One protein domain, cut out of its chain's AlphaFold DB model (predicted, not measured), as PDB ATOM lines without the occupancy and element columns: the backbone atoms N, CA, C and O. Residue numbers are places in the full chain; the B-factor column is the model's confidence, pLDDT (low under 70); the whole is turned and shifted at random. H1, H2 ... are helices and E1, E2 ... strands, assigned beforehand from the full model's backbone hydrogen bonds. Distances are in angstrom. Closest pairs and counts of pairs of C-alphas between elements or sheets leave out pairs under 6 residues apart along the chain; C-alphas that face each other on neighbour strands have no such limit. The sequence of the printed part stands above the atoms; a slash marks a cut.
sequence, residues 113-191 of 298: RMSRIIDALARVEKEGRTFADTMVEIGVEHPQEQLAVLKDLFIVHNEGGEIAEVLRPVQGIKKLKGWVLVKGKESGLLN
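What this domain is: This is residues 113 to 191 of the 298 residues of an uncharacterized protein of Pyrococcus horikoshii (strain ATCC 700860 / DSM 12428 / JCM 9974 / NBRC 100139 / OT-3) (UniProt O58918). Three short helices, set at large angles to one another, gather on one side of a small three-stranded antiparallel sheet. The third helix, H3, leads straight into the first strand, and a loose tail follows the last strand. The printed part has 79 residues, in the order H1, H2, H3, E1, E2, E3; the sheet's order is E1, E2, E3, and the class is mixed. It is compact, with a radius of gyration of the C-alphas of 11.8 A, and rounded, spanning 32 by 27 by 23 A.

How they stand to each other: H1, residues 113 to 124, touches H2, residues 131 to 137, with its residues 121 to 124 alone; the closest C-alphas, of Val 124 and Thr 134, are 6.4 A apart. Their lines are about perpendicular, at 83 degrees. H3, residues 143 to 153, is close but not clearly touching to H2, the closest C-alphas being Met 135 and Gln 146 at 6.6 A. H3 is on the sheet through residues 150 to 153, and its line stands up from the sheet, rising 43 degrees out of a local plane fitted to 6 C-alphas. E1, residues 154 to 157, E2, residues 163 to 169, and E3, residues 179 to 183, make a meander, each strand the antiparallel neighbour of the one before. N 155 and O 168 are within hydrogen-bond range at 2.9 A, as are N 167 and O 181 at 2.8 A. Every O i to N i+4 pair is within range in H2 and H3; in H1, 7 of 8 are.

Where its parts are: H1 begins at C-alpha 113 (-23.658, -4.072, 103.203) and is 16.7 A long; H3 is 15.3 A and E2 14.3 A. E3 ends at C-alpha 183 (-35.213, 15.631, 115.561).

The domain as a whole: The C-alphas farthest apart, of Gly 139 and Gly 160, are 33.7 A apart. The printed part has no cut, and no link is long. Of this predicted model, residues 128, 159 to 160, 172 and 185 to 190 have pLDDT under 70.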
ATOM      1  N   ARG A 113     -22.296  -4.233 102.675       71.44
ATOM      2  CA  ARG A 113     -23.658  -4.072 103.203       71.44
ATOM      3  C   ARG A 113     -24.000  -2.598 103.429       71.44
ATOM      4  O   ARG A 113     -25.010  -2.140 102.910       71.44
ATOM      5  N   MET A 114     -23.151  -1.844 104.124       75.25
ATOM      6  CA  MET A 114     -23.376  -0.417 104.373       75.25
ATOM      7  C   MET A 114     -23.410   0.404 103.076       75.25
ATOM      8  O   MET A 114     -24.202   1.326 102.952       75.25
ATOM      9  N   SER A 115     -22.631   0.035 102.057       74.00
ATOM     10  CA  SER A 115     -22.640   0.740 100.770       74.00
ATOM     11  C   SER A 115     -23.957   0.518 100.042       74.00
ATOM     12  O   SER A 115     -24.467   1.443  99.421       74.00
ATOM     13  N   ARG A 116     -24.531  -0.688 100.137       80.19
ATOM     14  CA  ARG A 116     -25.871  -0.969  99.606       80.19
ATOM     15  C   ARG A 116     -26.949  -0.219 100.381       80.19
ATOM     16  O   ARG A 116     -27.874   0.276  99.756       80.19
ATOM     17  N   ILE A 117     -26.808  -0.105 101.704       83.81
ATOM     18  CA  ILE A 117     -27.722   0.675 102.550       83.81
ATOM     19  C   ILE A 117     -27.674   2.155 102.164       83.81
ATOM     20  O   ILE A 117     -28.721   2.737 101.925       83.81
ATOM     21  N   ILE A 118     -26.486   2.749 102.016       83.56
ATOM     22  CA  ILE A 118     -26.333   4.141 101.561       83.56
ATOM     23  C   ILE A 118     -26.963   4.332 100.180       83.56
ATOM     24  O   ILE A 118     -27.641   5.324  99.948       83.56
ATOM     25  N   ASP A 119     -26.755   3.387  99.264       82.81
ATOM     26  CA  ASP A 119     -27.313   3.453  97.912       82.81
ATOM     27  C   ASP A 119     -28.834   3.308  97.891       82.81
ATOM     28  O   ASP A 119     -29.490   3.891  97.030       82.81
ATOM     29  N   ALA A 120     -29.385   2.520  98.811       82.69
ATOM     30  CA  ALA A 120     -30.817   2.362  98.980       82.69
ATOM     31  C   ALA A 120     -31.421   3.618  99.623       82.69
ATOM     32  O   ALA A 120     -32.353   4.177  99.053       82.69
ATOM     33  N   LEU A 121     -30.833   4.121 100.715       85.38
ATOM     34  CA  LEU A 121     -31.218   5.380 101.364       85.38
ATOM     35  C   LEU A 121     -31.227   6.538 100.360       85.38
ATOM     36  O   LEU A 121     -32.264   7.178 100.217       85.38
ATOM     37  N   ALA A 122     -30.165   6.656  99.549       81.19
ATOM     38  CA  ALA A 122     -30.027   7.621  98.449       81.19
ATOM     39  C   ALA A 122     -31.213   7.654  97.465       81.19
ATOM     40  O   ALA A 122     -31.408   8.626  96.737       81.19
ATOM     41  N   ARG A 123     -31.984   6.565  97.375       81.44
ATOM     42  CA  ARG A 123     -33.135   6.441  96.467       81.44
ATOM     43  C   ARG A 123     -34.471   6.727  97.145       81.44
ATOM     44  O   ARG A 123     -35.393   7.164  96.460       81.44
ATOM     45  N   VAL A 124     -34.594   6.443  98.442       80.06
ATOM     46  CA  VAL A 124     -35.860   6.571  99.193       80.06
ATOM     47  C   VAL A 124     -35.925   7.802 100.097       80.06
ATOM     48  O   VAL A 124     -37.010   8.162 100.553       80.06
ATOM     49  N   GLU A 125     -34.804   8.489 100.316       76.25
ATOM     50  CA  GLU A 125     -34.750   9.748 101.058       76.25
ATOM     51  C   GLU A 125     -35.632  10.830 100.417       76.25
ATOM     52  O   GLU A 125     -35.504  11.203  99.247       76.25
ATOM     53  N   LYS A 126     -36.584  11.334 101.203       77.12
ATOM     54  CA  LYS A 126     -37.507  12.404 100.816       77.12
ATOM     55  C   LYS A 126     -37.737  13.310 102.013       77.12
ATOM     56  O   LYS A 126     -37.845  12.826 103.138       77.12
ATOM     57  N   GLU A 127     -37.839  14.613 101.761       73.88
ATOM     58  CA  GLU A 127     -38.129  15.591 102.813       73.88
ATOM     59  C   GLU A 127     -39.415  15.217 103.562       73.88
ATOM     60  O   GLU A 127     -40.420  14.854 102.950       73.88
ATOM     61  N   GLY A 128     -39.374  15.293 104.892       69.50
ATOM     62  CA  GLY A 128     -40.539  15.045 105.743       69.50
ATOM     63  C   GLY A 128     -40.793  13.580 106.113       69.50
ATOM     64  O   GLY A 128     -41.658  13.331 106.950       69.50
ATOM     65  N   ARG A 129     -40.042  12.614 105.563       81.81
ATOM     66  CA  ARG A 129     -40.109  11.205 105.997       81.81
ATOM     67  C   ARG A 129     -39.226  10.939 107.208       81.81
ATOM     68  O   ARG A 129     -38.144  11.521 107.323       81.81
ATOM     69  N   THR A 130     -39.666  10.038 108.086       84.31
ATOM     70  CA  THR A 130     -38.842   9.618 109.222       84.31
ATOM     71  C   THR A 130     -37.727   8.676 108.772       84.31
ATOM     72  O   THR A 130     -37.849   7.954 107.779       84.31
ATOM     73  N   PHE A 131     -36.618   8.681 109.507       84.38
ATOM     74  CA  PHE A 131     -35.495   7.788 109.274       84.38
ATOM     75  C   PHE A 131     -35.919   6.324 109.443       84.38
ATOM     76  O   PHE A 131     -35.597   5.497 108.593       84.38
ATOM     77  N   ALA A 132     -36.699   6.020 110.485       84.62
ATOM     78  CA  ALA A 132     -37.227   4.683 110.730       84.62
ATOM     79  C   ALA A 132     -38.046   4.158 109.537       84.62
ATOM     80  O   ALA A 132     -37.781   3.053 109.067       84.62
ATOM     81  N   ASP A 133     -38.947   4.971 108.973       84.31
ATOM     82  CA  ASP A 133     -39.745   4.572 107.803       84.31
ATOM     83  C   ASP A 133     -38.856   4.272 106.591       84.31
ATOM     84  O   ASP A 133     -39.036   3.259 105.913       84.31
ATOM     85  N   THR A 134     -37.847   5.116 106.342       85.12
ATOM     86  CA  THR A 134     -36.899   4.877 105.243       85.12
ATOM     87  C   THR A 134     -36.050   3.627 105.459       85.12
ATOM     88  O   THR A 134     -35.696   2.964 104.489       85.12
ATOM     89  N   MET A 135     -35.745   3.276 106.711       86.88
ATOM     90  CA  MET A 135     -34.992   2.069 107.048       86.88
ATOM     91  C   MET A 135     -35.827   0.797 106.865       86.88
ATOM     92  O   MET A 135     -35.322  -0.189 106.328       86.88
ATOM     93  N   VAL A 136     -37.107   0.831 107.241       85.31
ATOM     94  CA  VAL A 136     -38.049  -0.272 106.992       85.31
ATOM     95  C   VAL A 136     -38.225  -0.496 105.487       85.31
ATOM     96  O   VAL A 136     -38.144  -1.631 105.026       85.31
ATOM     97  N   GLU A 137     -38.366   0.575 104.698       85.00
ATOM     98  CA  GLU A 137     -38.536   0.493 103.238       85.00
ATOM     99  C   GLU A 137     -37.350  -0.187 102.525       85.00
ATOM    100  O   GLU A 137     -37.533  -0.849 101.505       85.00
ATOM    101  N   ILE A 138     -36.135  -0.085 103.076       85.75
ATOM    102  CA  ILE A 138     -34.931  -0.739 102.534       85.75
ATOM    103  C   ILE A 138     -34.635  -2.110 103.171       85.75
ATOM    104  O   ILE A 138     -33.567  -2.678 102.926       85.75
ATOM    105  N   GLY A 139     -35.562  -2.648 103.972       80.94
ATOM    106  CA  GLY A 139     -35.473  -3.980 104.578       80.94
ATOM    107  C   GLY A 139     -34.679  -4.052 105.886       80.94
ATOM    108  O   GLY A 139     -34.209  -5.127 106.254       80.94
ATOM    109  N   VAL A 140     -34.491  -2.927 106.588       84.56
ATOM    110  CA  VAL A 140     -33.886  -2.879 107.931       84.56
ATOM    111  C   VAL A 140     -34.972  -2.558 108.955       84.56
ATOM    112  O   VAL A 140     -35.227  -1.406 109.300       84.56
ATOM    113  N   GLU A 141     -35.622  -3.605 109.447       82.94
ATOM    114  CA  GLU A 141     -36.805  -3.496 110.310       82.94
ATOM    115  C   GLU A 141     -36.457  -3.429 111.803       82.94
ATOM    116  O   GLU A 141     -37.197  -2.850 112.595       82.94
ATOM    117  N   HIS A 142     -35.319  -4.001 112.209       84.19
ATOM    118  CA  HIS A 142     -34.989  -4.141 113.625       84.19
ATOM    119  C   HIS A 142     -34.452  -2.820 114.224       84.19
ATOM    120  O   HIS A 142     -33.416  -2.327 113.762       84.19
ATOM    121  N   PRO A 143     -35.046  -2.271 115.306       80.50
ATOM    122  CA  PRO A 143     -34.662  -0.965 115.864       80.50
ATOM    123  C   PRO A 143     -33.185  -0.847 116.268       80.50
ATOM    124  O   PRO A 143     -32.573   0.210 116.120       80.50
ATOM    125  N   GLN A 144     -32.577  -1.937 116.752       81.12
ATOM    126  CA  GLN A 144     -31.148  -1.945 117.094       81.12
ATOM    127  C   GLN A 144     -30.251  -1.832 115.854       81.12
ATOM    128  O   GLN A 144     -29.225  -1.154 115.902       81.12
ATOM    129  N   GLU A 145     -30.642  -2.454 114.737       79.88
ATOM    130  CA  GLU A 145     -29.900  -2.350 113.477       79.88
ATOM    131  C   GLU A 145     -30.052  -0.954 112.873       79.88
ATOM    132  O   GLU A 145     -29.074  -0.375 112.406       79.88
ATOM    133  N   GLN A 146     -31.248  -0.367 112.960       83.81
ATOM    134  CA  GLN A 146     -31.488   1.016 112.542       83.81
ATOM    135  C   GLN A 146     -30.610   2.003 113.320       83.81
ATOM    136  O   GLN A 146     -30.005   2.897 112.732       83.81
ATOM    137  N   LEU A 147     -30.487   1.812 114.637       84.19
ATOM    138  CA  LEU A 147     -29.664   2.662 115.495       84.19
ATOM    139  C   LEU A 147     -28.162   2.505 115.213       84.19
ATOM    140  O   LEU A 147     -27.425   3.489 115.284       84.19
ATOM    141  N   ALA A 148     -27.707   1.297 114.873       82.25
ATOM    142  CA  ALA A 148     -26.334   1.068 114.430       82.25
ATOM    143  C   ALA A 148     -26.045   1.817 113.117       82.25
ATOM    144  O   ALA A 148     -25.079   2.572 113.039       82.25
ATOM    145  N   VAL A 149     -26.937   1.704 112.129       84.69
ATOM    146  CA  VAL A 149     -26.812   2.427 110.854       84.69
ATOM    147  C   VAL A 149     -26.835   3.945 111.062       84.69
ATOM    148  O   VAL A 149     -26.043   4.654 110.446       84.69
ATOM    149  N   LEU A 150     -27.684   4.454 111.958       85.69
ATOM    150  CA  LEU A 150     -27.725   5.879 112.294       85.69
ATOM    151  C   LEU A 150     -26.368   6.374 112.827       85.69
ATOM    152  O   LEU A 150     -25.886   7.417 112.395       85.69
ATOM    153  N   LYS A 151     -25.742   5.611 113.732       83.88
ATOM    154  CA  LYS A 151     -24.429   5.934 114.319       83.88
ATOM    155  C   LYS A 151     -23.278   5.839 113.320       83.88
ATOM    156  O   LYS A 151     -22.338   6.620 113.417       83.88
ATOM    157  N   ASP A 152     -23.355   4.908 112.375       83.25
ATOM    158  CA  ASP A 152     -22.313   4.717 111.362       83.25
ATOM    159  C   ASP A 152     -22.376   5.779 110.254       83.25
ATOM    160  O   ASP A 152     -21.348   6.168 109.696       83.25
ATOM    161  N   LEU A 153     -23.584   6.243 109.909       84.00
ATOM    162  CA  LEU A 153     -23.797   7.171 108.797       84.00
ATOM    163  C   LEU A 153     -23.825   8.643 109.215       84.00
ATOM    164  O   LEU A 153     -23.527   9.505 108.382       84.00
ATOM    165  N   PHE A 154     -24.158   8.946 110.472       86.00
ATOM    166  CA  PHE A 154     -24.359  10.311 110.948       86.00
ATOM    167  C   PHE A 154     -23.564  10.630 112.211       86.00
ATOM    168  O   PHE A 154     -23.288   9.784 113.056       86.00
ATOM    169  N   ILE A 155     -23.244  11.912 112.368       82.94
ATOM    170  CA  ILE A 155     -22.647  12.457 113.584       82.94
ATOM    171  C   ILE A 155     -23.771  12.646 114.607       82.94
ATOM    172  O   ILE A 155     -24.571  13.573 114.492       82.94
ATOM    173  N   VAL A 156     -23.851  11.730 115.576       79.62
ATOM    174  CA  VAL A 156     -24.950  11.670 116.561       79.62
ATOM    175  C   VAL A 156     -24.752  12.623 117.740       79.62
ATOM    176  O   VAL A 156     -25.734  13.109 118.294       79.62
ATOM    177  N   HIS A 157     -23.507  12.902 118.125       78.50
ATOM    178  CA  HIS A 157     -23.191  13.742 119.281       78.50
ATOM    179  C   HIS A 157     -22.580  15.076 118.848       78.50
ATOM    180  O   HIS A 157     -21.768  15.120 117.923       78.50
ATOM    181  N   ASN A 158     -22.963  16.147 119.539       75.94
ATOM    182  CA  ASN A 158     -22.363  17.474 119.398       75.94
ATOM    183  C   ASN A 158     -21.050  17.585 120.200       75.94
ATOM    184  O   ASN A 158     -20.711  16.699 120.980       75.94
ATOM    185  N   GLU A 159     -20.340  18.711 120.059       68.88
ATOM    186  CA  GLU A 159     -19.079  19.009 120.773       68.88
ATOM    187  C   GLU A 159     -19.202  18.915 122.307       68.88
ATOM    188  O   GLU A 159     -18.232  18.592 122.983       68.88
ATOM    189  N   GLY A 160     -20.405  19.127 122.858       67.19
ATOM    190  CA  GLY A 160     -20.710  18.968 124.287       67.19
ATOM    191  C   GLY A 160     -21.077  17.544 124.731       67.19
ATOM    192  O   GLY A 160     -21.489  17.360 125.870       67.19
ATOM    193  N   GLY A 161     -20.993  16.541 123.852       71.94
ATOM    194  CA  GLY A 161     -21.321  15.144 124.171       71.94
ATOM    195  C   GLY A 161     -22.821  14.818 124.229       71.94
ATOM    196  O   GLY A 161     -23.187  13.673 124.476       71.94
ATOM    197  N   GLU A 162     -23.698  15.788 123.968       76.56
ATOM    198  CA  GLU A 162     -25.150  15.592 123.897       76.56
ATOM    199  C   GLU A 162     -25.600  15.099 122.515       76.56
ATOM    200  O   GLU A 162     -24.957  15.380 121.500       76.56
ATOM    201  N   ILE A 163     -26.740  14.397 122.463       76.19
ATOM    202  CA  ILE A 163     -27.364  13.965 121.205       76.19
ATOM    203  C   ILE A 163     -27.800  15.196 120.407       76.19
ATOM    204  O   ILE A 163     -28.592  16.014 120.878       76.19
ATOM    205  N   ALA A 164     -27.318  15.301 119.175       79.12
ATOM    206  CA  ALA A 164     -27.570  16.446 118.325       79.12
ATOM    207  C   ALA A 164     -29.041  16.527 117.876       79.12
ATOM    208  O   ALA A 164     -29.665  15.537 117.484       79.12
ATOM    209  N   GLU A 165     -29.602  17.740 117.881       80.00
ATOM    210  CA  GLU A 165     -30.929  18.008 117.305       80.00
ATOM    211  C   GLU A 165     -30.939  17.881 115.776       80.00
ATOM    212  O   GLU A 165     -31.978  17.604 115.175       80.00
ATOM    213  N   VAL A 166     -29.780  18.086 115.144       83.62
ATOM    214  CA  VAL A 166     -29.570  17.939 113.703       83.62
ATOM    215  C   VAL A 166     -28.365  17.035 113.488       83.62
ATOM    216  O   VAL A 166     -27.246  17.417 113.825       83.62
ATOM    217  N   LEU A 167     -28.584  15.859 112.903       85.94
ATOM    218  CA  LEU A 167     -27.522  14.920 112.569       85.94
ATOM    219  C   LEU A 167     -27.063  15.164 111.139       85.94
ATOM    220  O   LEU A 167     -27.856  15.155 110.191       85.94
ATOM    221  N   ARG A 168     -25.757  15.360 110.987       85.19
ATOM    222  CA  ARG A 168     -25.114  15.513 109.684       85.19
ATOM    223  C   ARG A 168     -24.489  14.195 109.240       85.19
ATOM    224  O   ARG A 168     -23.955  13.484 110.093       85.19
ATOM    225  N   PRO A 169     -24.514  13.872 107.936       85.12
ATOM    226  CA  PRO A 169     -23.802  12.715 107.422       85.12
ATOM    227  C   PRO A 169     -22.307  12.826 107.720       85.12
ATOM    228  O   PRO A 169     -21.729  13.917 107.675       85.12
ATOM    229  N   VAL A 170     -21.658  11.695 107.975       83.94
ATOM    230  CA  VAL A 170     -20.198  11.636 108.105       83.94
ATOM    231  C   VAL A 170     -19.554  12.081 106.782       83.94
ATOM    232  O   VAL A 170     -20.000  11.694 105.700       83.94
ATOM    233  N   GLN A 171     -18.474  12.873 106.851       71.44
ATOM    234  CA  GLN A 171     -17.853  13.552 105.696       71.44
ATOM    235  C   GLN A 171     -17.459  12.627 104.518       71.44
ATOM    236  O   GLN A 171     -17.294  13.100 103.393       71.44
ATOM    237  N   GLY A 172     -17.345  11.311 104.732       67.38
ATOM    238  CA  GLY A 172     -17.055  10.323 103.686       67.38
ATOM    239  C   GLY A 172     -18.242   9.931 102.791       67.38
ATOM    240  O   GLY A 172     -18.033   9.340 101.728       67.38
ATOM    241  N   ILE A 173     -19.484  10.256 103.165       75.19
ATOM    242  CA  ILE A 173     -20.690   9.780 102.470       75.19
ATOM    243  C   ILE A 173     -21.182  10.836 101.477       75.19
ATOM    244  O   ILE A 173     -22.090  11.622 101.740       75.19
ATOM    245  N   LYS A 174     -20.589  10.839 100.277       76.50
ATOM    246  CA  LYS A 174     -20.928  11.816  99.224       76.50
ATOM    247  C   LYS A 174     -22.386  11.748  98.754       76.50
ATOM    248  O   LYS A 174     -22.902  12.763  98.303       76.50
ATOM    249  N   LYS A 175     -23.032  10.579  98.837       79.44
ATOM    250  CA  LYS A 175     -24.402  10.363  98.333       79.44
ATOM    251  C   LYS A 175     -25.469  11.077  99.164       79.44
ATOM    252  O   LYS A 175     -26.441  11.538  98.595       79.44
ATOM    253  N   LEU A 176     -25.229  11.247 100.463       81.31
ATOM    254  CA  LEU A 176     -26.136  11.935 101.388       81.31
ATOM    255  C   LEU A 176     -25.782  13.424 101.559       81.31
ATOM    256  O   LEU A 176     -26.305  14.097 102.444       81.31
ATOM    257  N   LYS A 177     -24.862  13.965 100.747       78.69
ATOM    258  CA  LYS A 177     -24.409  15.354 100.883       78.69
ATOM    259  C   LYS A 177     -25.570  16.322 100.627       78.69
ATOM    260  O   LYS A 177     -26.189  16.281  99.570       78.69
ATOM    261  N   GLY A 178     -25.806  17.229 101.575       76.75
ATOM    262  CA  GLY A 178     -26.904  18.200 101.527       76.75
ATOM    263  C   GLY A 178     -28.201  17.708 102.174       76.75
ATOM    264  O   GLY A 178     -29.122  18.507 102.338       76.75
ATOM    265  N   TRP A 179     -28.261  16.441 102.590       84.12
ATOM    266  CA  TRP A 179     -29.315  15.907 103.445       84.12
ATOM    267  C   TRP A 179     -28.855  15.852 104.894       84.12
ATOM    268  O   TRP A 179     -27.702  15.549 105.194       84.12
ATOM    269  N   VAL A 180     -29.781  16.124 105.801       86.75
ATOM    270  CA  VAL A 180     -29.577  16.027 107.241       86.75
ATOM    271  C   VAL A 180     -30.816  15.439 107.899       86.75
ATOM    272  O   VAL A 180     -31.917  15.466 107.347       86.75
ATOM    273  N   LEU A 181     -30.622  14.919 109.101       86.94
ATOM    274  CA  LEU A 181     -31.678  14.353 109.922       86.94
ATOM    275  C   LEU A 181     -32.002  15.317 111.058       86.94
ATOM    276  O   LEU A 181     -31.120  15.694 111.821       86.94
ATOM    277  N   VAL A 182     -33.261  15.725 111.184       84.81
ATOM    278  CA  VAL A 182     -33.719  16.675 112.209       84.81
ATOM    279  C   VAL A 182     -34.599  15.956 113.210       84.81
ATOM    280  O   VAL A 182     -35.468  15.181 112.818       84.81
ATOM    281  N   LYS A 183     -34.396  16.217 114.500       82.75
ATOM    282  CA  LYS A 183     -35.213  15.631 115.561       82.75
ATOM    283  C   LYS A 183     -36.693  15.982 115.353       82.75
ATOM    284  O   LYS A 183     -37.055  17.151 115.216       82.75
ATOM    285  N   GLY A 184     -37.536  14.956 115.290       75.56
ATOM    286  CA  GLY A 184     -38.983  15.072 115.163       75.56
ATOM    287  C   GLY A 184     -39.652  15.535 116.459       75.56
ATOM    288  O   GLY A 184     -39.004  15.741 117.484       75.56
ATOM    289  N   LYS A 185     -40.980  15.697 116.416       66.75
ATOM    290  CA  LYS A 185     -41.787  16.137 117.572       66.75
ATOM    291  C   LYS A 185     -41.900  15.080 118.677       66.75
ATOM    292  O   LYS A 185     -42.249  15.419 119.801       66.75
ATOM    293  N   GLU A 186     -41.631  13.819 118.355       68.00
ATOM    294  CA  GLU A 186     -41.787  12.691 119.267       68.00
ATOM    295  C   GLU A 186     -40.472  12.316 119.958       68.00
ATOM    296  O   GLU A 186     -39.399  12.297 119.352       68.00
ATOM    297  N   SER A 187     -40.574  11.952 121.234       56.53
ATOM    298  CA  SER A 187     -39.461  11.541 122.089       56.53
ATOM    299  C   SER A 187     -38.910  10.171 121.671       56.53
ATOM    300  O   SER A 187     -39.412   9.140 122.106       56.53
ATOM    301  N   GLY A 188     -37.864  10.131 120.842       63.44
ATOM    302  CA  GLY A 188     -37.215   8.873 120.459       63.44
ATOM    303  C   GLY A 188     -35.915   9.072 119.681       63.44
ATOM    304  O   GLY A 188     -35.804   9.983 118.868       63.44
ATOM    305  N   LEU A 189     -34.927   8.200 119.912       64.94
ATOM    306  CA  LEU A 189     -33.616   8.225 119.237       64.94
ATOM    307  C   LEU A 189     -33.691   7.936 117.726       64.94
ATOM    308  O   LEU A 189     -32.773   8.288 116.996       64.94
ATOM    309  N   LEU A 190     -34.773   7.306 117.258       68.19
ATOM    310  CA  LEU A 190     -35.012   6.992 115.842       68.19
ATOM    311  C   LEU A 190     -35.991   7.967 115.168       68.19
ATOM    312  O   LEU A 190     -36.196   7.899 113.957       68.19
ATOM    313  N   ASN A 191     -36.549   8.915 115.928       78.25
ATOM    314  CA  ASN A 191     -37.550   9.870 115.455       78.25
ATOM    315  C   ASN A 191     -36.884  11.082 114.805       78.25
ATOM    316  O   ASN A 191     -37.114  12.226 115.191       78.25
TER     317      ASN A 191